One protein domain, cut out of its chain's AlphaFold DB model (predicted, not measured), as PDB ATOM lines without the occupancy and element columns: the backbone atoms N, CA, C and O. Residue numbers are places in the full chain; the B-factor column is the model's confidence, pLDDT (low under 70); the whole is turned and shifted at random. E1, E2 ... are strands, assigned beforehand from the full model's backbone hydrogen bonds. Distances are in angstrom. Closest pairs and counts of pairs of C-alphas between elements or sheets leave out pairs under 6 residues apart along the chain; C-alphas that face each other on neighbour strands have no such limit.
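AT A GLANCE: This is residues 93 to 250 of the 250 residues of an uncharacterized protein of uncultured Solirubrobacteraceae bacterium (UniProt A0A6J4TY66). Three small antiparallel sheets are stacked loosely face to face: the sheet E5 E6 E7 is in the middle, with the larger, strongly twisted sheet E1 E2 E3 E4 over one side of it and the sheet E8 E9 E10 over the other, each pair only partly face to face. Residues 128 to 134, in the link from E2 to E3, stick out, and two short stretches of the link from E4 to E5 pair with E5. The printed part has 158 residues with no named helix and ten named strands, E1 to E10 in order along the chain; the class is all strand. Each sheet is a meander, each strand the antiparallel neighbour of the one before, in the orders E1 E2 E3 E4, E5 E6 E7 and E8 E9 E10. The whole is compact, with a radius of gyration of the C-alphas of 16.6 A and spans of 49 by 45 by 28 A.

IN THESE COORDINATES: E1 is residues 99 to 107, from C-alpha 99 at (-17.477, -16.659, 48.964), 23.7 A long, and it bends by 52 degrees at residue 103. E2 is residues 110 to 119, 28.0 A; E3 is residues 138 to 147, 29.6 A; E4 is residues 150 to 159, 27.1 A. E5 is residues 176 to 183, from C-alpha 176 at (-22.256, -37.220, 52.012), 23.2 A; E6 is residues 191 to 198, 22.0 A; E7 is residues 205 to 210, 15.7 A. E8 is residues 216 to 221, 13.3 A; E9 is residues 225 to 231, 19.3 A; E10 is residues 241 to 247, 19.3 A, and ends at C-alpha 247 at (-15.880, -49.740, 43.241).

HOW THE PARTS SIT: In the largest sheet E1 and E4 are the edge strands. The hairpin E1 and E2 has N 105 and O 112 within hydrogen-bond range at 2.9 A, the hairpin E2 and E3 has N 115 and O 142 at 2.8 A, and the hairpin E3 and E4 has N 143 and O 155 at 2.9 A. This sheet and the sheet E5 E6 E7 are face to face in a stack of sheets, with 25 pairs of C-alphas within 10 A and their strands at 33 degrees. The closest C-alphas of E2 and E5 are those of Ala 112 and Val 176, 6.7 A apart; those of E4 and E6 are Leu 154 and Ile 198, 7.2 A apart. The hairpin E5 and E6 has N 178 and O 196 at 2.9 A, and the hairpin E6 and E7 has N 195 and O 208 at 2.8 A. Residues 163 to 164 pair antiparallel with residues 181 to 182 of E5, and residues 170 to 171 with residues 176 to 177. The sheets E5 E6 E7 and E8 E9 E10 are also face to face, with 24 pairs of C-alphas within 10 A and their strands at 41 degrees. The closest C-alphas of E5 and E8 are those of Gly 177 and Asp 221, 7.0 A apart. The hairpin E8 and E9 has N 220 and O 227 at 2.9 A, and the hairpin E9 and E10 has N 228 and O 244 at 2.9 A. E1 and E10 are apart.

THE WHOLE: The two C-alphas farthest apart, those of Gly 108 and Asp 130, are 50.1 A apart. The printed part has no cut and ends at residue 250, the chain's last. The links E2 to E3 and E4 to E5 are long, with 18 and 16 residues. The mean pLDDT of the printed part is 81.3; the residues under 70 include 161 to 167, 183 to 191 and 233 to 238.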
ATOM      1  N   ALA A  93     -19.992 -19.797  55.749       89.38
ATOM      2  CA  ALA A  93     -19.332 -18.611  56.273       89.38
ATOM      3  C   ALA A  93     -19.319 -17.453  55.256       89.38
ATOM      4  O   ALA A  93     -19.608 -17.610  54.071       89.38
ATOM      5  N   ARG A  94     -19.039 -16.243  55.743       87.75
ATOM      6  CA  ARG A  94     -18.860 -15.053  54.903       87.75
ATOM      7  C   ARG A  94     -17.441 -14.543  55.107       87.75
ATOM      8  O   ARG A  94     -17.026 -14.416  56.255       87.75
ATOM      9  N   GLY A  95     -16.741 -14.286  54.007       81.12
ATOM     10  CA  GLY A  95     -15.345 -13.853  53.988       81.12
ATOM     11  C   GLY A  95     -15.180 -12.421  53.501       81.12
ATOM     12  O   GLY A  95     -16.165 -11.720  53.255       81.12
ATOM     13  N   GLN A  96     -13.924 -11.989  53.377       78.31
ATOM     14  CA  GLN A  96     -13.588 -10.654  52.864       78.31
ATOM     15  C   GLN A  96     -13.535 -10.585  51.332       78.31
ATOM     16  O   GLN A  96     -13.658  -9.492  50.782       78.31
ATOM     17  N   GLY A  97     -13.426 -11.726  50.651       84.50
ATOM     18  CA  GLY A  97     -13.425 -11.792  49.194       84.50
ATOM     19  C   GLY A  97     -14.331 -12.894  48.661       84.50
ATOM     20  O   GLY A  97     -15.538 -12.880  48.936       84.50
ATOM     21  N   TYR A  98     -13.790 -13.812  47.856       83.25
ATOM     22  CA  TYR A  98     -14.596 -14.862  47.236       83.25
ATOM     23  C   TYR A  98     -15.323 -15.689  48.299       83.25
ATOM     24  O   TYR A  98     -14.776 -16.116  49.317       83.25
ATOM     25  N   THR A  99     -16.624 -15.860  48.095       88.00
ATOM     26  CA  THR A  99     -17.477 -16.659  48.964       88.00
ATOM     27  C   THR A  99     -18.587 -17.258  48.113       88.00
ATOM     28  O   THR A  99     -19.389 -16.523  47.523       88.00
ATOM     29  N   GLY A 100     -18.667 -18.584  48.063       91.06
ATOM     30  CA  GLY A 100     -19.629 -19.256  47.201       91.06
ATOM     31  C   GLY A 100     -19.677 -20.760  47.394       91.06
ATOM     32  O   GLY A 100     -18.934 -21.337  48.181       91.06
ATOM     33  N   VAL A 101     -20.598 -21.383  46.665       92.06
ATOM     34  CA  VAL A 101     -20.597 -22.834  46.491       92.06
ATOM     35  C   VAL A 101     -19.548 -23.180  45.450       92.06
ATOM     36  O   VAL A 101     -19.562 -22.598  44.368       92.06
ATOM     37  N   ASP A 102     -18.710 -24.148  45.785       88.88
ATOM     38  CA  ASP A 102     -17.784 -24.770  44.844       88.88
ATOM     39  C   ASP A 102     -18.477 -25.926  44.108       88.88
ATOM     40  O   ASP A 102     -18.671 -25.877  42.894       88.88
ATOM     41  N   GLN A 103     -19.044 -26.878  44.857       89.19
ATOM     42  CA  GLN A 103     -19.893 -27.938  44.317       89.19
ATOM     43  C   GLN A 103     -21.178 -28.109  45.129       89.19
ATOM     44  O   GLN A 103     -21.208 -27.963  46.352       89.19
ATOM     45  N   MET A 104     -22.263 -28.468  44.443       94.50
ATOM     46  CA  MET A 104     -23.550 -28.765  45.057       94.50
ATOM     47  C   MET A 104     -24.237 -29.926  44.342       94.50
ATOM     48  O   MET A 104     -24.316 -29.959  43.116       94.50
ATOM     49  N   GLU A 105     -24.787 -30.852  45.120       94.81
ATOM     50  CA  GLU A 105     -25.558 -31.982  44.616       94.81
ATOM     51  C   GLU A 105     -26.896 -32.085  45.341       94.81
ATOM     52  O   GLU A 105     -26.971 -32.087  46.571       94.81
ATOM     53  N   LEU A 106     -27.970 -32.232  44.572       95.44
ATOM     54  CA  LEU A 106     -29.295 -32.547  45.079       95.44
ATOM     55  C   LEU A 106     -29.610 -34.012  44.776       95.44
ATOM     56  O   LEU A 106     -29.531 -34.437  43.630       95.44
ATOM     57  N   ARG A 107     -30.020 -34.778  45.792       93.62
ATOM     58  CA  ARG A 107     -30.514 -36.151  45.613       93.62
ATOM     59  C   ARG A 107     -31.640 -36.448  46.591       93.62
ATOM     60  O   ARG A 107     -31.534 -36.245  47.799       93.62
ATOM     61  N   GLY A 108     -32.762 -36.925  46.066       91.62
ATOM     62  CA  GLY A 108     -33.983 -37.119  46.844       91.62
ATOM     63  C   GLY A 108     -34.469 -35.807  47.469       91.62
ATOM     64  O   GLY A 108     -34.787 -34.848  46.767       91.62
ATOM     65  N   GLY A 109     -34.551 -35.780  48.800       92.62
ATOM     66  CA  GLY A 109     -34.891 -34.590  49.585       92.62
ATOM     67  C   GLY A 109     -33.693 -33.877  50.214       92.62
ATOM     68  O   GLY A 109     -33.907 -32.964  51.016       92.62
ATOM     69  N   ARG A 110     -32.470 -34.305  49.884       95.56
ATOM     70  CA  ARG A 110     -31.220 -33.882  50.512       95.56
ATOM     71  C   ARG A 110     -30.385 -33.051  49.542       95.56
ATOM     72  O   ARG A 110     -30.220 -33.436  48.387       95.56
ATOM     73  N   LEU A 111     -29.859 -31.933  50.027       96.69
ATOM     74  CA  LEU A 111     -28.859 -31.121  49.335       96.69
ATOM     75  C   LEU A 111     -27.533 -31.242  50.084       96.69
ATOM     76  O   LEU A 111     -27.509 -31.009  51.289       96.69
ATOM     77  N   ALA A 112     -26.458 -31.579  49.384       96.38
ATOM     78  CA  ALA A 112     -25.095 -31.496  49.896       96.38
ATOM     79  C   ALA A 112     -24.360 -30.422  49.104       96.38
ATOM     80  O   ALA A 112     -24.598 -30.275  47.906       96.38
ATOM     81  N   PHE A 113     -23.521 -29.641  49.771       95.31
ATOM     82  CA  PHE A 113     -22.710 -28.637  49.096       95.31
ATOM     83  C   PHE A 113     -21.427 -28.359  49.865       95.31
ATOM     84  O   PHE A 113     -21.409 -28.430  51.097       95.31
ATOM     85  N   SER A 114     -20.377 -28.020  49.129       93.88
ATOM     86  CA  SER A 114     -19.185 -27.376  49.662       93.88
ATOM     87  C   SER A 114     -19.331 -25.867  49.546       93.88
ATOM     88  O   SER A 114     -19.992 -25.337  48.650       93.88
ATOM     89  N   TRP A 115     -18.746 -25.163  50.501       94.00
ATOM     90  CA  TRP A 115     -18.770 -23.717  50.554       94.00
ATOM     91  C   TRP A 115     -17.367 -23.194  50.787       94.00
ATOM     92  O   TRP A 115     -16.795 -23.457  51.842       94.00
ATOM     93  N   ILE A 116     -16.848 -22.444  49.821       91.44
ATOM     94  CA  ILE A 116     -15.531 -21.818  49.895       91.44
ATOM     95  C   ILE A 116     -15.695 -20.391  50.396       91.44
ATOM     96  O   ILE A 116     -16.642 -19.680  50.049       91.44
ATOM     97  N   THR A 117     -14.791 -19.976  51.270       91.38
ATOM     98  CA  THR A 117     -14.725 -18.626  51.815       91.38
ATOM     99  C   THR A 117     -13.271 -18.208  51.954       91.38
ATOM    100  O   THR A 117     -12.523 -18.862  52.670       91.38
ATOM    101  N   GLU A 118     -12.889 -17.092  51.342       89.62
ATOM    102  CA  GLU A 118     -11.593 -16.464  51.605       89.62
ATOM    103  C   GLU A 118     -11.548 -15.907  53.033       89.62
ATOM    104  O   GLU A 118     -12.398 -15.104  53.451       89.62
ATOM    105  N   VAL A 119     -10.546 -16.343  53.790       89.06
ATOM    106  CA  VAL A 119     -10.271 -15.941  55.166       89.06
ATOM    107  C   VAL A 119      -8.873 -15.339  55.254       89.06
ATOM    108  O   VAL A 119      -7.978 -15.693  54.498       89.06
ATOM    109  N   LYS A 120      -8.677 -14.408  56.193       86.00
ATOM    110  CA  LYS A 120      -7.348 -13.829  56.436       86.00
ATOM    111  C   LYS A 120      -6.365 -14.863  56.967       86.00
ATOM    112  O   LYS A 120      -5.198 -14.848  56.615       86.00
ATOM    113  N   GLU A 121      -6.853 -15.711  57.864       85.19
ATOM    114  CA  GLU A 121      -6.046 -16.673  58.595       85.19
ATOM    115  C   GLU A 121      -6.845 -17.957  58.776       85.19
ATOM    116  O   GLU A 121      -8.060 -17.937  59.024       85.19
ATOM    117  N   CYS A 122      -6.138 -19.074  58.666       83.31
ATOM    118  CA  CYS A 122      -6.688 -20.390  58.901       83.31
ATOM    119  C   CYS A 122      -6.445 -20.812  60.352       83.31
ATOM    120  O   CYS A 122      -5.294 -20.893  60.780       83.31
ATOM    121  N   PRO A 123      -7.505 -21.087  61.136       81.12
ATOM    122  CA  PRO A 123      -7.339 -21.498  62.523       81.12
ATOM    123  C   PRO A 123      -6.443 -22.736  62.634       81.12
ATOM    124  O   PRO A 123      -6.743 -23.768  62.035       81.12
ATOM    125  N   GLY A 124      -5.372 -22.635  63.422       79.56
ATOM    126  CA  GLY A 124      -4.450 -23.746  63.678       79.56
ATOM    127  C   GLY A 124      -3.354 -23.944  62.628       79.56
ATOM    128  O   GLY A 124      -2.597 -24.901  62.753       79.56
ATOM    129  N   VAL A 125      -3.241 -23.060  61.635       77.94
ATOM    130  CA  VAL A 125      -2.106 -23.025  60.704       77.94
ATOM    131  C   VAL A 125      -1.169 -21.909  61.170       77.94
ATOM    132  O   VAL A 125      -1.561 -20.742  61.094       77.94
ATOM    133  N   PRO A 126       0.022 -22.226  61.715       77.56
ATOM    134  CA  PRO A 126       0.991 -21.208  62.095       77.56
ATOM    135  C   PRO A 126       1.365 -20.364  60.879       77.56
ATOM    136  O   PRO A 126       1.595 -20.897  59.796       77.56
ATOM    137  N   ARG A 127       1.428 -19.047  61.067       75.81
ATOM    138  CA  ARG A 127       1.989 -18.155  60.058       75.81
ATOM    139  C   ARG A 127       3.505 -18.294  60.095       75.81
ATOM    140  O   ARG A 127       4.077 -18.231  61.184       75.81
ATOM    141  N   ASP A 128       4.128 -18.464  58.935       78.19
ATOM    142  CA  ASP A 128       5.575 -18.325  58.828       78.19
ATOM    143  C   ASP A 128       5.928 -16.855  59.138       78.19
ATOM    144  O   ASP A 128       5.459 -15.956  58.431       78.19
ATOM    145  N   PRO A 129       6.659 -16.568  60.231       79.94
ATOM    146  CA  PRO A 129       7.014 -15.199  60.591       79.94
ATOM    147  C   PRO A 129       7.940 -14.535  59.562       79.94
ATOM    148  O   PRO A 129       8.007 -13.304  59.531       79.94
ATOM    149  N   ASP A 130       8.630 -15.323  58.732       82.19
ATOM    150  CA  ASP A 130       9.536 -14.834  57.695       82.19
ATOM    151  C   ASP A 130       8.833 -14.604  56.347       82.19
ATOM    152  O   ASP A 130       9.420 -13.991  55.446       82.19
ATOM    153  N   ASP A 131       7.562 -15.004  56.214       77.69
ATOM    154  CA  ASP A 131       6.749 -14.697  55.041       77.69
ATOM    155  C   ASP A 131       6.327 -13.218  55.054       77.69
ATOM    156  O   ASP A 131       5.337 -12.794  55.662       77.69
ATOM    157  N   LYS A 132       7.169 -12.405  54.409       75.56
ATOM    158  CA  LYS A 132       7.014 -10.950  54.272       75.56
ATOM    159  C   LYS A 132       6.074 -10.546  53.135       75.56
ATOM    160  O   LYS A 132       5.840  -9.347  52.976       75.56
ATOM    161  N   MET A 133       5.577 -11.486  52.328       70.88
ATOM    162  CA  MET A 133       4.525 -11.171  51.364       70.88
ATOM    163  C   MET A 133       3.191 -10.998  52.095       70.88
ATOM    164  O   MET A 133       2.953 -11.606  53.138       70.88
ATOM    165  N   ASP A 134       2.316 -10.130  51.569       68.56
ATOM    166  CA  ASP A 134       0.904 -10.181  51.951       68.56
ATOM    167  C   ASP A 134       0.426 -11.589  51.575       68.56
ATOM    168  O   ASP A 134       0.425 -11.906  50.384       68.56
ATOM    169  N   PRO A 135       0.104 -12.458  52.552       68.62
ATOM    170  CA  PRO A 135      -0.189 -13.843  52.254       68.62
ATOM    171  C   PRO A 135      -1.423 -13.870  51.369       68.62
ATOM    172  O   PRO A 135      -2.402 -13.156  51.634       68.62
ATOM    173  N   ASP A 136      -1.379 -14.701  50.330       72.25
ATOM    174  CA  ASP A 136      -2.572 -14.994  49.555       72.25
ATOM    175  C   ASP A 136      -3.695 -15.385  50.528       72.25
ATOM    176  O   ASP A 136      -3.455 -16.123  51.495       72.25
ATOM    177  N   PRO A 137      -4.919 -14.855  50.349       77.81
ATOM    178  CA  PRO A 137      -6.005 -15.139  51.267       77.81
ATOM    179  C   PRO A 137      -6.219 -16.651  51.329       77.81
ATOM    180  O   PRO A 137      -6.510 -17.293  50.319       77.81
ATOM    181  N   ALA A 138      -6.100 -17.217  52.528       84.38
ATOM    182  CA  ALA A 138      -6.336 -18.636  52.716       84.38
ATOM    183  C   ALA A 138      -7.803 -18.955  52.404       84.38
ATOM    184  O   ALA A 138      -8.716 -18.180  52.720       84.38
ATOM    185  N   GLN A 139      -8.061 -20.104  51.789       88.06
ATOM    186  CA  GLN A 139      -9.427 -20.529  51.510       88.06
ATOM    187  C   GLN A 139      -9.908 -21.468  52.604       88.06
ATOM    188  O   GLN A 139      -9.221 -22.387  53.025       88.06
ATOM    189  N   ARG A 140     -11.120 -21.242  53.095       90.81
ATOM    190  CA  ARG A 140     -11.797 -22.156  54.007       90.81
ATOM    191  C   ARG A 140     -12.923 -22.848  53.265       90.81
ATOM    192  O   ARG A 140     -13.850 -22.179  52.809       90.81
ATOM    193  N   THR A 141     -12.896 -24.172  53.261       91.38
ATOM    194  CA  THR A 141     -13.947 -25.012  52.684       91.38
ATOM    195  C   THR A 141     -14.798 -25.604  53.798       91.38
ATOM    196  O   THR A 141     -14.298 -26.174  54.763       91.38
ATOM    197  N   GLU A 142     -16.114 -25.477  53.699       93.31
ATOM    198  CA  GLU A 142     -17.070 -26.074  54.629       93.31
ATOM    199  C   GLU A 142     -17.997 -27.035  53.884       93.31
ATOM    200  O   GLU A 142     -18.570 -26.679  52.857       93.31
ATOM    201  N   ILE A 143     -18.198 -28.237  54.423       94.19
ATOM    202  CA  ILE A 143     -19.110 -29.232  53.852       94.19
ATOM    203  C   ILE A 143     -20.433 -29.175  54.604       94.19
ATOM    204  O   ILE A 143     -20.474 -29.302  55.830       94.19
ATOM    205  N   PHE A 144     -21.533 -29.013  53.880       95.44
ATOM    206  CA  PHE A 144     -22.874 -28.912  54.443       95.44
ATOM    207  C   PHE A 144     -23.821 -29.969  53.886       95.44
ATOM    208  O   PHE A 144     -23.695 -30.430  52.752       95.44
ATOM    209  N   VAL A 145     -24.842 -30.276  54.685       96.25
ATOM    210  CA  VAL A 145     -26.026 -31.022  54.263       96.25
ATOM    211  C   VAL A 145     -27.300 -30.297  54.689       96.25
ATOM    212  O   VAL A 145     -27.361 -29.675  55.755       96.25
ATOM    213  N   VAL A 146     -28.332 -30.380  53.854       96.69
ATOM    214  CA  VAL A 146     -29.673 -29.853  54.108       96.69
ATOM    215  C   VAL A 146     -30.691 -30.959  53.881       96.69
ATOM    216  O   VAL A 146     -30.766 -31.520  52.791       96.69
ATOM    217  N   GLU A 147     -31.519 -31.220  54.887       95.00
ATOM    218  CA  GLU A 147     -32.599 -32.209  54.853       95.00
ATOM    219  C   GLU A 147     -33.871 -31.588  55.427       95.00
ATOM    220  O   GLU A 147     -33.923 -31.185  56.593       95.00
ATOM    221  N   GLY A 148     -34.902 -31.446  54.590       92.88
ATOM    222  CA  GLY A 148     -36.064 -30.637  54.955       92.88
ATOM    223  C   GLY A 148     -35.616 -29.232  55.375       92.88
ATOM    224  O   GLY A 148     -34.880 -28.572  54.640       92.88
ATOM    225  N   ASN A 149     -36.005 -28.792  56.572       93.62
ATOM    226  CA  ASN A 149     -35.629 -27.483  57.127       93.62
ATOM    227  C   ASN A 149     -34.337 -27.493  57.954       93.62
ATOM    228  O   ASN A 149     -33.923 -26.445  58.447       93.62
ATOM    229  N   ARG A 150     -33.689 -28.649  58.113       95.25
ATOM    230  CA  ARG A 150     -32.460 -28.768  58.897       95.25
ATOM    231  C   ARG A 150     -31.257 -28.568  57.990       95.25
ATOM    232  O   ARG A 150     -31.176 -29.175  56.927       95.25
ATOM    233  N   ARG A 151     -30.321 -27.730  58.427       95.62
ATOM    234  CA  ARG A 151     -29.014 -27.533  57.795       95.62
ATOM    235  C   ARG A 151     -27.936 -27.854  58.814       95.62
ATOM    236  O   ARG A 151     -27.974 -27.311  59.915       95.62
ATOM    237  N   ARG A 152     -26.957 -28.668  58.430       95.81
ATOM    238  CA  ARG A 152     -25.842 -29.061  59.291       95.81
ATOM    239  C   ARG A 152     -24.523 -28.912  58.547       95.81
ATOM    240  O   ARG A 152     -24.440 -29.281  57.379       95.81
ATOM    241  N   ARG A 153     -23.510 -28.376  59.227       95.50
ATOM    242  CA  ARG A 153     -22.118 -28.460  58.774       95.50
ATOM    243  C   ARG A 153     -21.583 -29.833  59.164       95.50
ATOM    244  O   ARG A 153     -21.708 -30.212  60.325       95.50
ATOM    245  N   LEU A 154     -21.067 -30.574  58.196       93.88
ATOM    246  CA  LEU A 154     -20.521 -31.917  58.370       93.88
ATOM    247  C   LEU A 154     -19.018 -31.897  58.611       93.88
ATOM    248  O   LEU A 154     -18.529 -32.662  59.433       93.88
ATOM    249  N   ASP A 155     -18.311 -31.020  57.904       92.31
ATOM    250  CA  ASP A 155     -16.872 -30.861  58.040       92.31
ATOM    251  C   ASP A 155     -16.443 -29.443  57.665       92.31
ATOM    252  O   ASP A 155     -17.226 -28.675  57.092       92.31
ATOM    253  N   ALA A 156     -15.210 -29.090  58.007       91.56
ATOM    254  CA  ALA A 156     -14.567 -27.887  57.510       91.56
ATOM    255  C   ALA A 156     -13.056 -28.088  57.422       91.56
ATOM    256  O   ALA A 156     -12.459 -28.751  58.264       91.56
ATOM    257  N   GLY A 157     -12.466 -27.451  56.427       87.50
ATOM    258  CA  GLY A 157     -11.056 -27.497  56.118       87.50
ATOM    259  C   GLY A 157     -10.532 -26.127  55.735       87.50
ATOM    260  O   GLY A 157     -11.297 -25.232  55.374       87.50
ATOM    261  N   CYS A 158      -9.225 -25.983  55.834       87.06
ATOM    262  CA  CYS A 158      -8.502 -24.830  55.348       87.06
ATOM    263  C   CYS A 158      -7.564 -25.291  54.248       87.06
ATOM    264  O   CYS A 158      -6.905 -26.320  54.400       87.06
ATOM    265  N   GLU A 159      -7.551 -24.540  53.162       80.88
ATOM    266  CA  GLU A 159      -6.584 -24.692  52.102       80.88
ATOM    267  C   GLU A 159      -5.342 -23.897  52.470       80.88
ATOM    268  O   GLU A 159      -5.404 -22.696  52.746       80.88
ATOM    269  N   THR A 160      -4.229 -24.607  52.529       72.00
ATOM    270  CA  THR A 160      -2.884 -24.075  52.735       72.00
ATOM    271  C   THR A 160      -2.012 -24.575  51.589       72.00
ATOM    272  O   THR A 160      -2.446 -25.447  50.836       72.00
ATOM    273  N   GLY A 161      -0.782 -24.071  51.450       62.84
ATOM    274  CA  GLY A 161       0.137 -24.536  50.395       62.84
ATOM    275  C   GLY A 161       0.276 -26.065  50.316       62.84
ATOM    276  O   GLY A 161       0.396 -26.609  49.224       62.84
ATOM    277  N   ASP A 162       0.136 -26.757  51.453       64.00
ATOM    278  CA  ASP A 162       0.265 -28.215  51.560       64.00
ATOM    279  C   ASP A 162      -1.072 -28.976  51.603       64.00
ATOM    280  O   ASP A 162      -1.090 -30.201  51.687       64.00
ATOM    281  N   VAL A 163      -2.227 -28.309  51.615       61.56
ATOM    282  CA  VAL A 163      -3.530 -28.987  51.727       61.56
ATOM    283  C   VAL A 163      -4.547 -28.268  50.860       61.56
ATOM    284  O   VAL A 163      -4.845 -27.108  51.105       61.56
ATOM    285  N   SER A 164      -5.158 -28.969  49.907       64.12
ATOM    286  CA  SER A 164      -6.279 -28.444  49.121       64.12
ATOM    287  C   SER A 164      -7.551 -29.224  49.451       64.12
ATOM    288  O   SER A 164      -7.591 -30.454  49.434       64.12
ATOM    289  N   TYR A 165      -8.641 -28.541  49.779       64.31
ATOM    290  CA  TYR A 165      -9.906 -29.211  50.068       64.31
ATOM    291  C   TYR A 165     -10.741 -29.244  48.794       64.31
ATOM    292  O   TYR A 165     -11.585 -28.381  48.581       64.31
ATOM    293  N   VAL A 166     -10.557 -30.279  47.967       61.28
ATOM    294  CA  VAL A 166     -11.372 -30.441  46.754       61.28
ATOM    295  C   VAL A 166     -12.813 -30.810  47.124       61.28
ATOM    296  O   VAL A 166     -13.183 -31.963  47.363       61.28
ATOM    297  N   GLY A 167     -13.643 -29.771  47.184       58.38
ATOM    298  CA  GLY A 167     -14.974 -29.726  47.768       58.38
ATOM    299  C   GLY A 167     -16.068 -30.432  46.973       58.38
ATOM    300  O   GLY A 167     -17.180 -29.920  46.900       58.38
ATOM    301  N   SER A 168     -15.842 -31.619  46.419       70.19
ATOM    302  CA  SER A 168     -16.894 -32.341  45.697       70.19
ATOM    303  C   SER A 168     -17.902 -33.016  46.628       70.19
ATOM    304  O   SER A 168     -17.929 -34.240  46.748       70.19
ATOM    305  N   ALA A 169     -18.743 -32.224  47.299       79.62
ATOM    306  CA  ALA A 169     -19.809 -32.740  48.145       79.62
ATOM    307  C   ALA A 169     -20.832 -33.514  47.296       79.62
ATOM    308  O   ALA A 169     -21.604 -32.915  46.543       79.62
ATOM    309  N   THR A 170     -20.847 -34.840  47.438       85.88
ATOM    310  CA  THR A 170     -21.757 -35.739  46.727       85.88
ATOM    311  C   THR A 170     -22.759 -36.405  47.663       85.88
ATOM    312  O   THR A 170     -22.416 -36.828  48.767       85.88
ATOM    313  N   ASN A 171     -24.016 -36.514  47.233       86.06
ATOM    314  CA  ASN A 171     -25.044 -37.262  47.951       86.06
ATOM    315  C   ASN A 171     -25.045 -38.731  47.510       86.06
ATOM    316  O   ASN A 171     -25.802 -39.142  46.626       86.06
ATOM    317  N   GLY A 172     -24.251 -39.550  48.192       80.00
ATOM    318  CA  GLY A 172     -24.320 -41.001  48.080       80.00
ATOM    319  C   GLY A 172     -25.548 -41.587  48.784       80.00
ATOM    320  O   GLY A 172     -26.149 -40.973  49.671       80.00
ATOM    321  N   ALA A 173     -25.906 -42.826  48.436       78.75
ATOM    322  CA  ALA A 173     -26.978 -43.558  49.122       78.75
ATOM    323  C   ALA A 173     -26.704 -43.712  50.634       78.75
ATOM    324  O   ALA A 173     -27.627 -43.689  51.446       78.75
ATOM    325  N   LYS A 174     -25.421 -43.828  51.005       80.75
ATOM    326  CA  LYS A 174     -24.958 -44.081  52.377       80.75
ATOM    327  C   LYS A 174     -24.515 -42.821  53.137       80.75
ATOM    328  O   LYS A 174     -24.298 -42.895  54.340       80.75
ATOM    329  N   GLY A 175     -24.393 -41.663  52.485       88.94
ATOM    330  CA  GLY A 175     -23.954 -40.441  53.165       88.94
ATOM    331  C   GLY A 175     -23.548 -39.309  52.231       88.94
ATOM    332  O   GLY A 175     -23.859 -39.341  51.045       88.94
ATOM    333  N   VAL A 176     -22.876 -38.301  52.787       91.44
ATOM    334  CA  VAL A 176     -22.256 -37.220  52.012       91.44
ATOM    335  C   VAL A 176     -20.780 -37.539  51.832       91.44
ATOM    336  O   VAL A 176     -20.065 -37.691  52.820       91.44
ATOM    337  N   GLY A 177     -20.354 -37.674  50.581       90.50
ATOM    338  CA  GLY A 177     -18.961 -37.879  50.199       90.50
ATOM    339  C   GLY A 177     -18.277 -36.576  49.814       90.50
ATOM    340  O   GLY A 177     -18.948 -35.677  49.325       90.50
ATOM    341  N   TYR A 178     -16.969 -36.473  50.004       90.12
ATOM    342  CA  TYR A 178     -16.121 -35.410  49.457       90.12
ATOM    343  C   TYR A 178     -14.675 -35.899  49.368       90.12
ATOM    344  O   TYR A 178     -14.318 -36.912  49.977       90.12
ATOM    345  N   VAL A 179     -13.852 -35.196  48.594       86.88
ATOM    346  CA  VAL A 179     -12.419 -35.475  48.507       86.88
ATOM    347  C   VAL A 179     -11.663 -34.479  49.368       86.88
ATOM    348  O   VAL A 179     -11.981 -33.298  49.434       86.88
ATOM    349  N   ARG A 180     -10.653 -34.974  50.061       85.31
ATOM    350  CA  ARG A 180      -9.629 -34.158  50.683       85.31
ATOM    351  C   ARG A 180      -8.335 -34.416  49.938       85.31
ATOM    352  O   ARG A 180      -7.997 -35.570  49.693       85.31
ATOM    353  N   VAL A 181      -7.637 -33.352  49.580       80.50
ATOM    354  CA  VAL A 181      -6.338 -33.424  48.925       80.50
ATOM    355  C   VAL A 181      -5.312 -32.877  49.910       80.50
ATOM    356  O   VAL A 181      -5.516 -31.859  50.567       80.50
ATOM    357  N   SER A 182      -4.240 -33.610  50.144       75.06
ATOM    358  CA  SER A 182      -3.168 -33.187  51.044       75.06
ATOM    359  C   SER A 182      -1.849 -33.508  50.371       75.06
ATOM    360  O   SER A 182      -1.660 -34.624  49.894       75.06
ATOM    361  N   ALA A 183      -0.944 -32.541  50.302       65.81
ATOM    362  CA  ALA A 183       0.437 -32.801  49.951       65.81
ATOM    363  C   ALA A 183       1.011 -33.755  51.006       65.81
ATOM    364  O   ALA A 183       0.852 -33.541  52.213       65.81
ATOM    365  N   ALA A 184       1.622 -34.859  50.573       59.06
ATOM    366  CA  ALA A 184       2.421 -35.653  51.491       59.06
ATOM    367  C   ALA A 184       3.615 -34.815  51.955       59.06
ATOM    368  O   ALA A 184       4.261 -34.153  51.143       59.06
ATOM    369  N   ALA A 185       3.947 -34.911  53.244       53.28
ATOM    370  CA  ALA A 185       5.260 -34.503  53.711       53.28
ATOM    371  C   ALA A 185       6.325 -35.272  52.902       53.28
ATOM    372  O   ALA A 185       6.226 -36.486  52.720       53.28
ATOM    373  N   GLU A 186       7.275 -34.520  52.360       46.34
ATOM    374  CA  GLU A 186       8.348 -34.918  51.447       46.34
ATOM    375  C   GLU A 186       9.116 -36.215  51.802       46.34
ATOM    376  O   GLU A 186       9.123 -36.627  52.965       46.34
ATOM    377  N   PRO A 187       9.758 -36.890  50.808       46.41
ATOM    378  CA  PRO A 187      10.486 -36.273  49.681       46.41
ATOM    379  C   PRO A 187       9.935 -36.520  48.267       46.41
ATOM    380  O   PRO A 187      10.637 -36.260  47.296       46.41
ATOM    381  N   LEU A 188       8.712 -37.034  48.101       47.91
ATOM    382  CA  LEU A 188       8.223 -37.448  46.770       47.91
ATOM    383  C   LEU A 188       7.086 -36.604  46.178       47.91
ATOM    384  O   LEU A 188       6.563 -36.982  45.134       47.91
ATOM    385  N   GLY A 189       6.681 -35.492  46.807       55.56
ATOM    386  CA  GLY A 189       5.633 -34.611  46.264       55.56
ATOM    387  C   GLY A 189       4.305 -35.323  45.953       55.56
ATOM    388  O   GLY A 189       3.531 -34.863  45.118       55.56
ATOM    389  N   ALA A 190       4.057 -36.483  46.568       57.81
ATOM    390  CA  ALA A 190       2.893 -37.294  46.263       57.81
ATOM    391  C   ALA A 190       1.657 -36.669  46.910       57.81
ATOM    392  O   ALA A 190       1.547 -36.589  48.133       57.81
ATOM    393  N   THR A 191       0.704 -36.250  46.092       68.44
ATOM    394  CA  THR A 191      -0.593 -35.797  46.574       68.44
ATOM    395  C   THR A 191      -1.373 -36.985  47.147       68.44
ATOM    396  O   THR A 191      -1.757 -37.905  46.425       68.44
ATOM    397  N   VAL A 192      -1.624 -36.983  48.457       70.19
ATOM    398  CA  VAL A 192      -2.538 -37.935  49.093       70.19
ATOM    399  C   VAL A 192      -3.948 -37.407  48.927       70.19
ATOM    400  O   VAL A 192      -4.347 -36.410  49.528       70.19
ATOM    401  N   GLN A 193      -4.723 -38.111  48.118       81.19
ATOM    402  CA  GLN A 193      -6.145 -37.857  48.000       81.19
ATOM    403  C   GLN A 193      -6.903 -38.855  48.854       81.19
ATOM    404  O   GLN A 193      -6.650 -40.058  48.813       81.19
ATOM    405  N   GLU A 194      -7.865 -38.367  49.615       87.69
ATOM    406  CA  GLU A 194      -8.693 -39.170  50.492       87.69
ATOM    407  C   GLU A 194     -10.159 -38.890  50.193       87.69
ATOM    408  O   GLU A 194     -10.631 -37.758  50.280       87.69
ATOM    409  N   TYR A 195     -10.910 -39.932  49.856       88.69
ATOM    410  CA  TYR A 195     -12.356 -39.835  49.807       88.69
ATOM    411  C   TYR A 195     -12.912 -40.058  51.203       88.69
ATOM    412  O   TYR A 195     -12.780 -41.149  51.761       88.69
ATOM    413  N   THR A 196     -13.576 -39.042  51.735       90.19
ATOM    414  CA  THR A 196     -14.271 -39.111  53.014       90.19
ATOM    415  C   THR A 196     -15.772 -39.172  52.784       90.19
ATOM    416  O   THR A 196     -16.334 -38.382  52.031       90.19
ATOM    417  N   ARG A 197     -16.441 -40.091  53.478       91.94
ATOM    418  CA  ARG A 197     -17.899 -40.188  53.553       91.94
ATOM    419  C   ARG A 197     -18.341 -39.960  54.990       91.94
ATOM    420  O   ARG A 197     -17.808 -40.576  55.907       91.94
ATOM    421  N   ILE A 198     -19.340 -39.101  55.177       91.75
ATOM    422  CA  ILE A 198     -19.959 -38.819  56.474       91.75
ATOM    423  C   ILE A 198     -21.436 -39.192  56.413       91.75
ATOM    424  O   ILE A 198     -22.167 -38.721  55.536       91.75
ATOM    425  N   GLN A 199     -21.910 -39.996  57.361       92.25
ATOM    426  CA  GLN A 199     -23.327 -40.319  57.480       92.25
ATOM    427  C   GLN A 199     -24.092 -39.152  58.143       92.25
ATOM    428  O   GLN A 199     -23.806 -38.780  59.286       92.25
ATOM    429  N   PRO A 200     -25.111 -38.558  57.484       88.56
ATOM    430  CA  PRO A 200     -25.785 -37.378  58.016       88.56
ATOM    431  C   PRO A 200     -26.556 -37.579  59.329       88.56
ATOM    432  O   PRO A 200     -26.785 -36.602  60.036       88.56
ATOM    433  N   ALA A 201     -26.960 -38.804  59.657       89.19
ATOM    434  CA  ALA A 201     -27.719 -39.076  60.876       89.19
ATOM    435  C   ALA A 201     -26.814 -39.219  62.109       89.19
ATOM    436  O   ALA A 201     -27.104 -38.641  63.151       89.19
ATOM    437  N   THR A 202     -25.713 -39.959  61.976       92.31
ATOM    438  CA  THR A 202     -24.825 -40.343  63.085       92.31
ATOM    439  C   THR A 202     -23.588 -39.452  63.184       92.31
ATOM    440  O   THR A 202     -23.008 -39.320  64.253       92.31
ATOM    441  N   GLY A 203     -23.180 -38.819  62.078       91.25
ATOM    442  CA  GLY A 203     -21.881 -38.154  61.978       91.25
ATOM    443  C   GLY A 203     -20.709 -39.122  61.811       91.25
ATOM    444  O   GLY A 203     -19.575 -38.658  61.735       91.25
ATOM    445  N   GLU A 204     -20.975 -40.429  61.718       93.75
ATOM    446  CA  GLU A 204     -19.958 -41.446  61.472       93.75
ATOM    447  C   GLU A 204     -19.199 -41.133  60.180       93.75
ATOM    448  O   GLU A 204     -19.803 -40.795  59.155       93.75
ATOM    449  N   ARG A 205     -17.869 -41.213  60.258       94.06
ATOM    450  CA  ARG A 205     -16.942 -40.882  59.180       94.06
ATOM    451  C   ARG A 205     -16.192 -42.137  58.760       94.06
ATOM    452  O   ARG A 205     -15.622 -42.824  59.598       94.06
ATOM    453  N   SER A 206     -16.142 -42.380  57.458       92.56
ATOM    454  CA  SER A 206     -15.267 -43.376  56.846       92.56
ATOM    455  C   SER A 206     -14.429 -42.690  55.780       92.56
ATOM    456  O   SER A 206     -14.998 -42.014  54.916       92.56
ATOM    457  N   SER A 207     -13.121 -42.895  55.803       91.56
ATOM    458  CA  SER A 207     -12.219 -42.284  54.837       91.56
ATOM    459  C   SER A 207     -11.312 -43.331  54.206       91.56
ATOM    460  O   SER A 207     -10.997 -44.346  54.830       91.56
ATOM    461  N   ARG A 208     -10.970 -43.140  52.931       89.31
ATOM    462  CA  ARG A 208     -10.112 -44.068  52.192       89.31
ATOM    463  C   ARG A 208      -9.235 -43.337  51.180       89.31
ATOM    464  O   ARG A 208      -9.738 -42.431  50.511       89.31
ATOM    465  N   PRO A 209      -7.979 -43.767  50.986       88.50
ATOM    466  CA  PRO A 209      -7.134 -43.221  49.936       88.50
ATOM    467  C   PRO A 209      -7.772 -43.396  48.552       88.50
ATOM    468  O   PRO A 209      -8.213 -44.489  48.181       88.50
ATOM    469  N   LEU A 210      -7.799 -42.324  47.771       82.38
ATOM    470  CA  LEU A 210      -8.044 -42.346  46.341       82.38
ATOM    471  C   LEU A 210      -6.694 -42.505  45.649       82.38
ATOM    472  O   LEU A 210      -5.898 -41.579  45.587       82.38
ATOM    473  N   ARG A 211      -6.429 -43.705  45.126       78.19
ATOM    474  CA  ARG A 211      -5.303 -43.915  44.212       78.19
ATOM    475  C   ARG A 211      -5.665 -43.312  42.859       78.19
ATOM    476  O   ARG A 211      -6.383 -43.929  42.060       78.19
ATOM    477  N   THR A 212      -5.235 -42.084  42.650       69.81
ATOM    478  CA  THR A 212      -5.368 -41.346  41.399       69.81
ATOM    479  C   THR A 212      -3.977 -40.875  40.998       69.81
ATOM    480  O   THR A 212      -3.135 -40.583  41.845       69.81
ATOM    481  N   ASP A 213      -3.747 -40.813  39.693       71.75
ATOM    482  CA  ASP A 213      -2.532 -40.208  39.148       71.75
ATOM    483  C   ASP A 213      -2.716 -38.687  38.953       71.75
ATOM    484  O   ASP A 213      -1.786 -37.993  38.557       71.75
ATOM    485  N   PHE A 214      -3.932 -38.171  39.197       70.25
ATOM    486  CA  PHE A 214      -4.362 -36.804  38.893       70.25
ATOM    487  C   PHE A 214      -5.353 -36.279  39.935       70.25
ATOM    488  O   PHE A 214      -6.124 -37.050  40.515       70.25
ATOM    489  N   ASP A 215      -5.405 -34.958  40.107       67.81
ATOM    490  CA  ASP A 215      -6.404 -34.295  40.945       67.81
ATOM    491  C   ASP A 215      -7.810 -34.401  40.333       67.81
ATOM    492  O   ASP A 215      -8.046 -33.923  39.218       67.81
ATOM    493  N   PRO A 216      -8.765 -35.070  41.012       68.62
ATOM    494  CA  PRO A 216     -10.109 -35.220  40.505       68.62
ATOM    495  C   PRO A 216     -10.804 -33.868  40.593       68.62
ATOM    496  O   PRO A 216     -10.937 -33.298  41.668       68.62
ATOM    497  N   PHE A 217     -11.311 -33.382  39.468       71.12
ATOM    498  CA  PHE A 217     -12.060 -32.127  39.425       71.12
ATOM    499  C   PHE A 217     -13.480 -32.278  39.986       71.12
ATOM    500  O   PHE A 217     -14.105 -31.319  40.424       71.12
ATOM    501  N   SER A 218     -14.032 -33.490  39.926       76.69
ATOM    502  CA  SER A 218     -15.347 -33.783  40.480       76.69
ATOM    503  C   SER A 218     -15.439 -35.229  40.924       76.69
ATOM    504  O   SER A 218     -14.833 -36.114  40.310       76.69
ATOM    505  N   VAL A 219     -16.232 -35.461  41.967       81.19
ATOM    506  CA  VAL A 219     -16.549 -36.788  42.485       81.19
ATOM    507  C   VAL A 219     -18.054 -36.982  42.616       81.19
ATOM    508  O   VAL A 219     -18.771 -36.084  43.061       81.19
ATOM    509  N   ALA A 220     -18.514 -38.179  42.254       82.81
ATOM    510  CA  ALA A 220     -19.866 -38.665  42.495       82.81
ATOM    511  C   ALA A 220     -19.836 -40.055  43.148       82.81
ATOM    512  O   ALA A 220     -18.926 -40.844  42.896       82.81
ATOM    513  N   ASP A 221     -20.840 -40.367  43.966       83.31
ATOM    514  CA  ASP A 221     -20.990 -41.664  44.640       83.31
ATOM    515  C   ASP A 221     -22.412 -42.214  44.451       83.31
ATOM    516  O   ASP A 221     -23.404 -41.614  44.878       83.31
ATOM    517  N   ASP A 222     -22.544 -43.377  43.816       82.75
ATOM    518  CA  ASP A 222     -23.844 -44.048  43.671       82.75
ATOM    519  C   ASP A 222     -24.158 -45.018  44.827       82.75
ATOM    520  O   ASP A 222     -25.300 -45.463  44.947       82.75
ATOM    521  N   GLY A 223     -23.202 -45.249  45.734       80.81
ATOM    522  CA  GLY A 223     -23.244 -46.229  46.821       80.81
ATOM    523  C   GLY A 223     -22.448 -47.506  46.522       80.81
ATOM    524  O   GLY A 223     -21.937 -48.137  47.455       80.81
ATOM    525  N   GLU A 224     -22.286 -47.849  45.245       83.50
ATOM    526  CA  GLU A 224     -21.552 -49.015  44.737       83.50
ATOM    527  C   GLU A 224     -20.206 -48.627  44.118       83.50
ATOM    528  O   GLU A 224     -19.290 -49.444  43.991       83.50
ATOM    529  N   SER A 225     -20.074 -47.386  43.669       84.62
ATOM    530  CA  SER A 225     -18.898 -46.868  42.997       84.62
ATOM    531  C   SER A 225     -18.738 -45.373  43.209       84.62
ATOM    532  O   SER A 225     -19.696 -44.607  43.268       84.62
ATOM    533  N   ILE A 226     -17.472 -44.982  43.275       82.38
ATOM    534  CA  ILE A 226     -17.022 -43.603  43.207       82.38
ATOM    535  C   ILE A 226     -16.614 -43.326  41.770       82.38
ATOM    536  O   ILE A 226     -15.812 -44.060  41.191       82.38
ATOM    537  N   TYR A 227     -17.151 -42.255  41.213       84.25
ATOM    538  CA  TYR A 227     -16.790 -41.753  39.901       84.25
ATOM    539  C   TYR A 227     -15.974 -40.492  40.095       84.25
ATOM    540  O   TYR A 227     -16.422 -39.590  40.799       84.25
ATOM    541  N   THR A 228     -14.802 -40.423  39.479       81.88
ATOM    542  CA  THR A 228     -13.985 -39.211  39.450       81.88
ATOM    543  C   THR A 228     -13.860 -38.701  38.024       81.88
ATOM    544  O   THR A 228     -13.826 -39.490  37.078       81.88
ATOM    545  N   VAL A 229     -13.803 -37.381  37.863       79.81
ATOM    546  CA  VAL A 229     -13.441 -36.740  36.597       79.81
ATOM    547  C   VAL A 229     -11.991 -36.286  36.699       79.81
ATOM    548  O   VAL A 229     -11.683 -35.395  37.482       79.81
ATOM    549  N   GLU A 230     -11.109 -36.916  35.931       79.88
ATOM    550  CA  GLU A 230      -9.661 -36.674  35.950       79.88
ATOM    551  C   GLU A 230      -9.239 -35.906  34.690       79.88
ATOM    552  O   GLU A 230      -9.654 -36.279  33.588       79.88
ATOM    553  N   ASP A 231      -8.420 -34.859  34.827       76.81
ATOM    554  CA  ASP A 231      -7.793 -34.186  33.679       76.81
ATOM    555  C   ASP A 231      -6.599 -35.019  33.200       76.81
ATOM    556  O   ASP A 231      -5.548 -35.074  33.832       76.81
ATOM    557  N   ARG A 232      -6.775 -35.709  32.073       75.31
ATOM    558  CA  ARG A 232      -5.719 -36.447  31.382       75.31
ATOM    559  C   ARG A 232      -5.183 -35.589  30.254       75.31
ATOM    560  O   ARG A 232      -5.440 -35.861  29.077       75.31
ATOM    561  N   ALA A 233      -4.454 -34.538  30.611       69.00
ATOM    562  CA  ALA A 233      -3.699 -33.779  29.630       69.00
ATOM    563  C   ALA A 233      -2.825 -34.735  28.790       69.00
ATOM    564  O   ALA A 233      -2.208 -35.666  29.308       69.00
ATOM    565  N   ARG A 234      -2.799 -34.525  27.471       55.44
ATOM    566  CA  ARG A 234      -1.739 -35.045  26.597       55.44
ATOM    567  C   ARG A 234      -0.851 -33.882  26.189       55.44
ATOM    568  O   ARG A 234      -1.355 -32.773  25.994       55.44
ATOM    569  N   ASP A 235       0.418 -34.184  25.941       55.97
ATOM    570  CA  ASP A 235       1.297 -33.354  25.121       55.97
ATOM    571  C   ASP A 235       0.544 -32.962  23.833       55.97
ATOM    572  O   ASP A 235       0.153 -33.831  23.048       55.97
ATOM    573  N   GLY A 236       0.230 -31.672  23.656       61.19
ATOM    574  CA  GLY A 236      -0.508 -31.173  22.481       61.19
ATOM    575  C   GLY A 236      -1.745 -30.295  22.731       61.19
ATOM    576  O   GLY A 236      -2.426 -29.939  21.773       61.19
ATOM    577  N   GLY A 237      -2.053 -29.908  23.975       67.88
ATOM    578  CA  GLY A 237      -2.824 -28.683  24.268       67.88
ATOM    579  C   GLY A 237      -4.354 -28.781  24.396       67.88
ATOM    580  O   GLY A 237      -4.976 -27.821  24.847       67.88
ATOM    581  N   ALA A 238      -4.991 -29.914  24.080       68.19
ATOM    582  CA  ALA A 238      -6.423 -30.108  24.349       68.19
ATOM    583  C   ALA A 238      -6.647 -30.842  25.684       68.19
ATOM    584  O   ALA A 238      -6.212 -31.986  25.833       68.19
ATOM    585  N   LYS A 239      -7.375 -30.221  26.628       72.25
ATOM    586  CA  LYS A 239      -7.805 -30.882  27.875       72.25
ATOM    587  C   LYS A 239      -8.702 -32.077  27.557       72.25
ATOM    588  O   LYS A 239      -9.656 -31.950  26.784       72.25
ATOM    589  N   ARG A 240      -8.416 -33.234  28.152       73.00
ATOM    590  CA  ARG A 240      -9.254 -34.435  28.039       73.00
ATOM    591  C   ARG A 240      -9.650 -34.870  29.430       73.00
ATOM    592  O   ARG A 240      -8.792 -35.142  30.253       73.00
ATOM    593  N   TYR A 241     -10.946 -35.003  29.659       78.38
ATOM    594  CA  TYR A 241     -11.452 -35.487  30.931       78.38
ATOM    595  C   TYR A 241     -11.767 -36.978  30.830       78.38
ATOM    596  O   TYR A 241     -12.452 -37.410  29.899       78.38
ATOM    597  N   ALA A 242     -11.265 -37.764  31.777       77.75
ATOM    598  CA  ALA A 242     -11.606 -39.171  31.926       77.75
ATOM    599  C   ALA A 242     -12.595 -39.336  33.082       77.75
ATOM    600  O   ALA A 242     -12.348 -38.859  34.186       77.75
ATOM    601  N   LEU A 243     -13.703 -40.039  32.834       82.56
ATOM    602  CA  LEU A 243     -14.588 -40.508  33.896       82.56
ATOM    603  C   LEU A 243     -14.071 -41.862  34.387       82.56
ATOM    604  O   LEU A 243     -14.153 -42.853  33.660       82.56
ATOM    605  N   VAL A 244     -13.548 -41.913  35.608       82.88
ATOM    606  CA  VAL A 244     -13.000 -43.139  36.194       82.88
ATOM    607  C   VAL A 244     -13.949 -43.673  37.254       82.88
ATOM    608  O   VAL A 244     -14.223 -43.014  38.251       82.88
ATOM    609  N   ARG A 245     -14.449 -44.893  37.039       88.56
ATOM    610  CA  ARG A 245     -15.301 -45.619  37.987       88.56
ATOM    611  C   ARG A 245     -14.440 -46.511  38.876       88.56
ATOM    612  O   ARG A 245     -13.744 -47.391  38.377       88.56
ATOM    613  N   ARG A 246     -14.537 -46.334  40.191       84.88
ATOM    614  CA  ARG A 246     -13.868 -47.157  41.204       84.88
ATOM    615  C   ARG A 246     -14.916 -47.783  42.125       84.88
ATOM    616  O   ARG A 246     -15.685 -47.031  42.720       84.88
ATOM    617  N   PRO A 247     -14.958 -49.112  42.299       83.50
ATOM    618  CA  PRO A 247     -15.880 -49.740  43.241       83.50
ATOM    619  C   PRO A 247     -15.747 -49.163  44.660       83.50
ATOM    620  O   PRO A 247     -14.659 -48.772  45.105       83.50
ATOM    621  N   THR A 248     -16.845 -49.115  45.414       76.88
ATOM    622  CA  THR A 248     -16.800 -48.761  46.841       76.88
ATOM    623  C   THR A 248     -16.130 -49.838  47.697       76.88
ATOM    624  O   THR A 248     -15.718 -49.510  48.804       76.88
ATOM    625  N   ALA A 249     -15.876 -51.026  47.123       74.88
ATOM    626  CA  ALA A 249     -15.469 -52.261  47.801       74.88
ATOM    627  C   ALA A 249     -16.501 -52.694  48.873       74.88
ATOM    628  O   ALA A 249     -17.247 -51.847  49.373       74.88
ATOM    629  N   PRO A 250     -16.640 -54.000  49.157       53.25
ATOM    630  CA  PRO A 250     -17.376 -54.448  50.338       53.25
ATOM    631  C   PRO A 250     -16.721 -53.941  51.629       53.25
ATOM    632  O   PRO A 250     -15.474 -53.822  51.655       53.25
TER     633      PRO A 250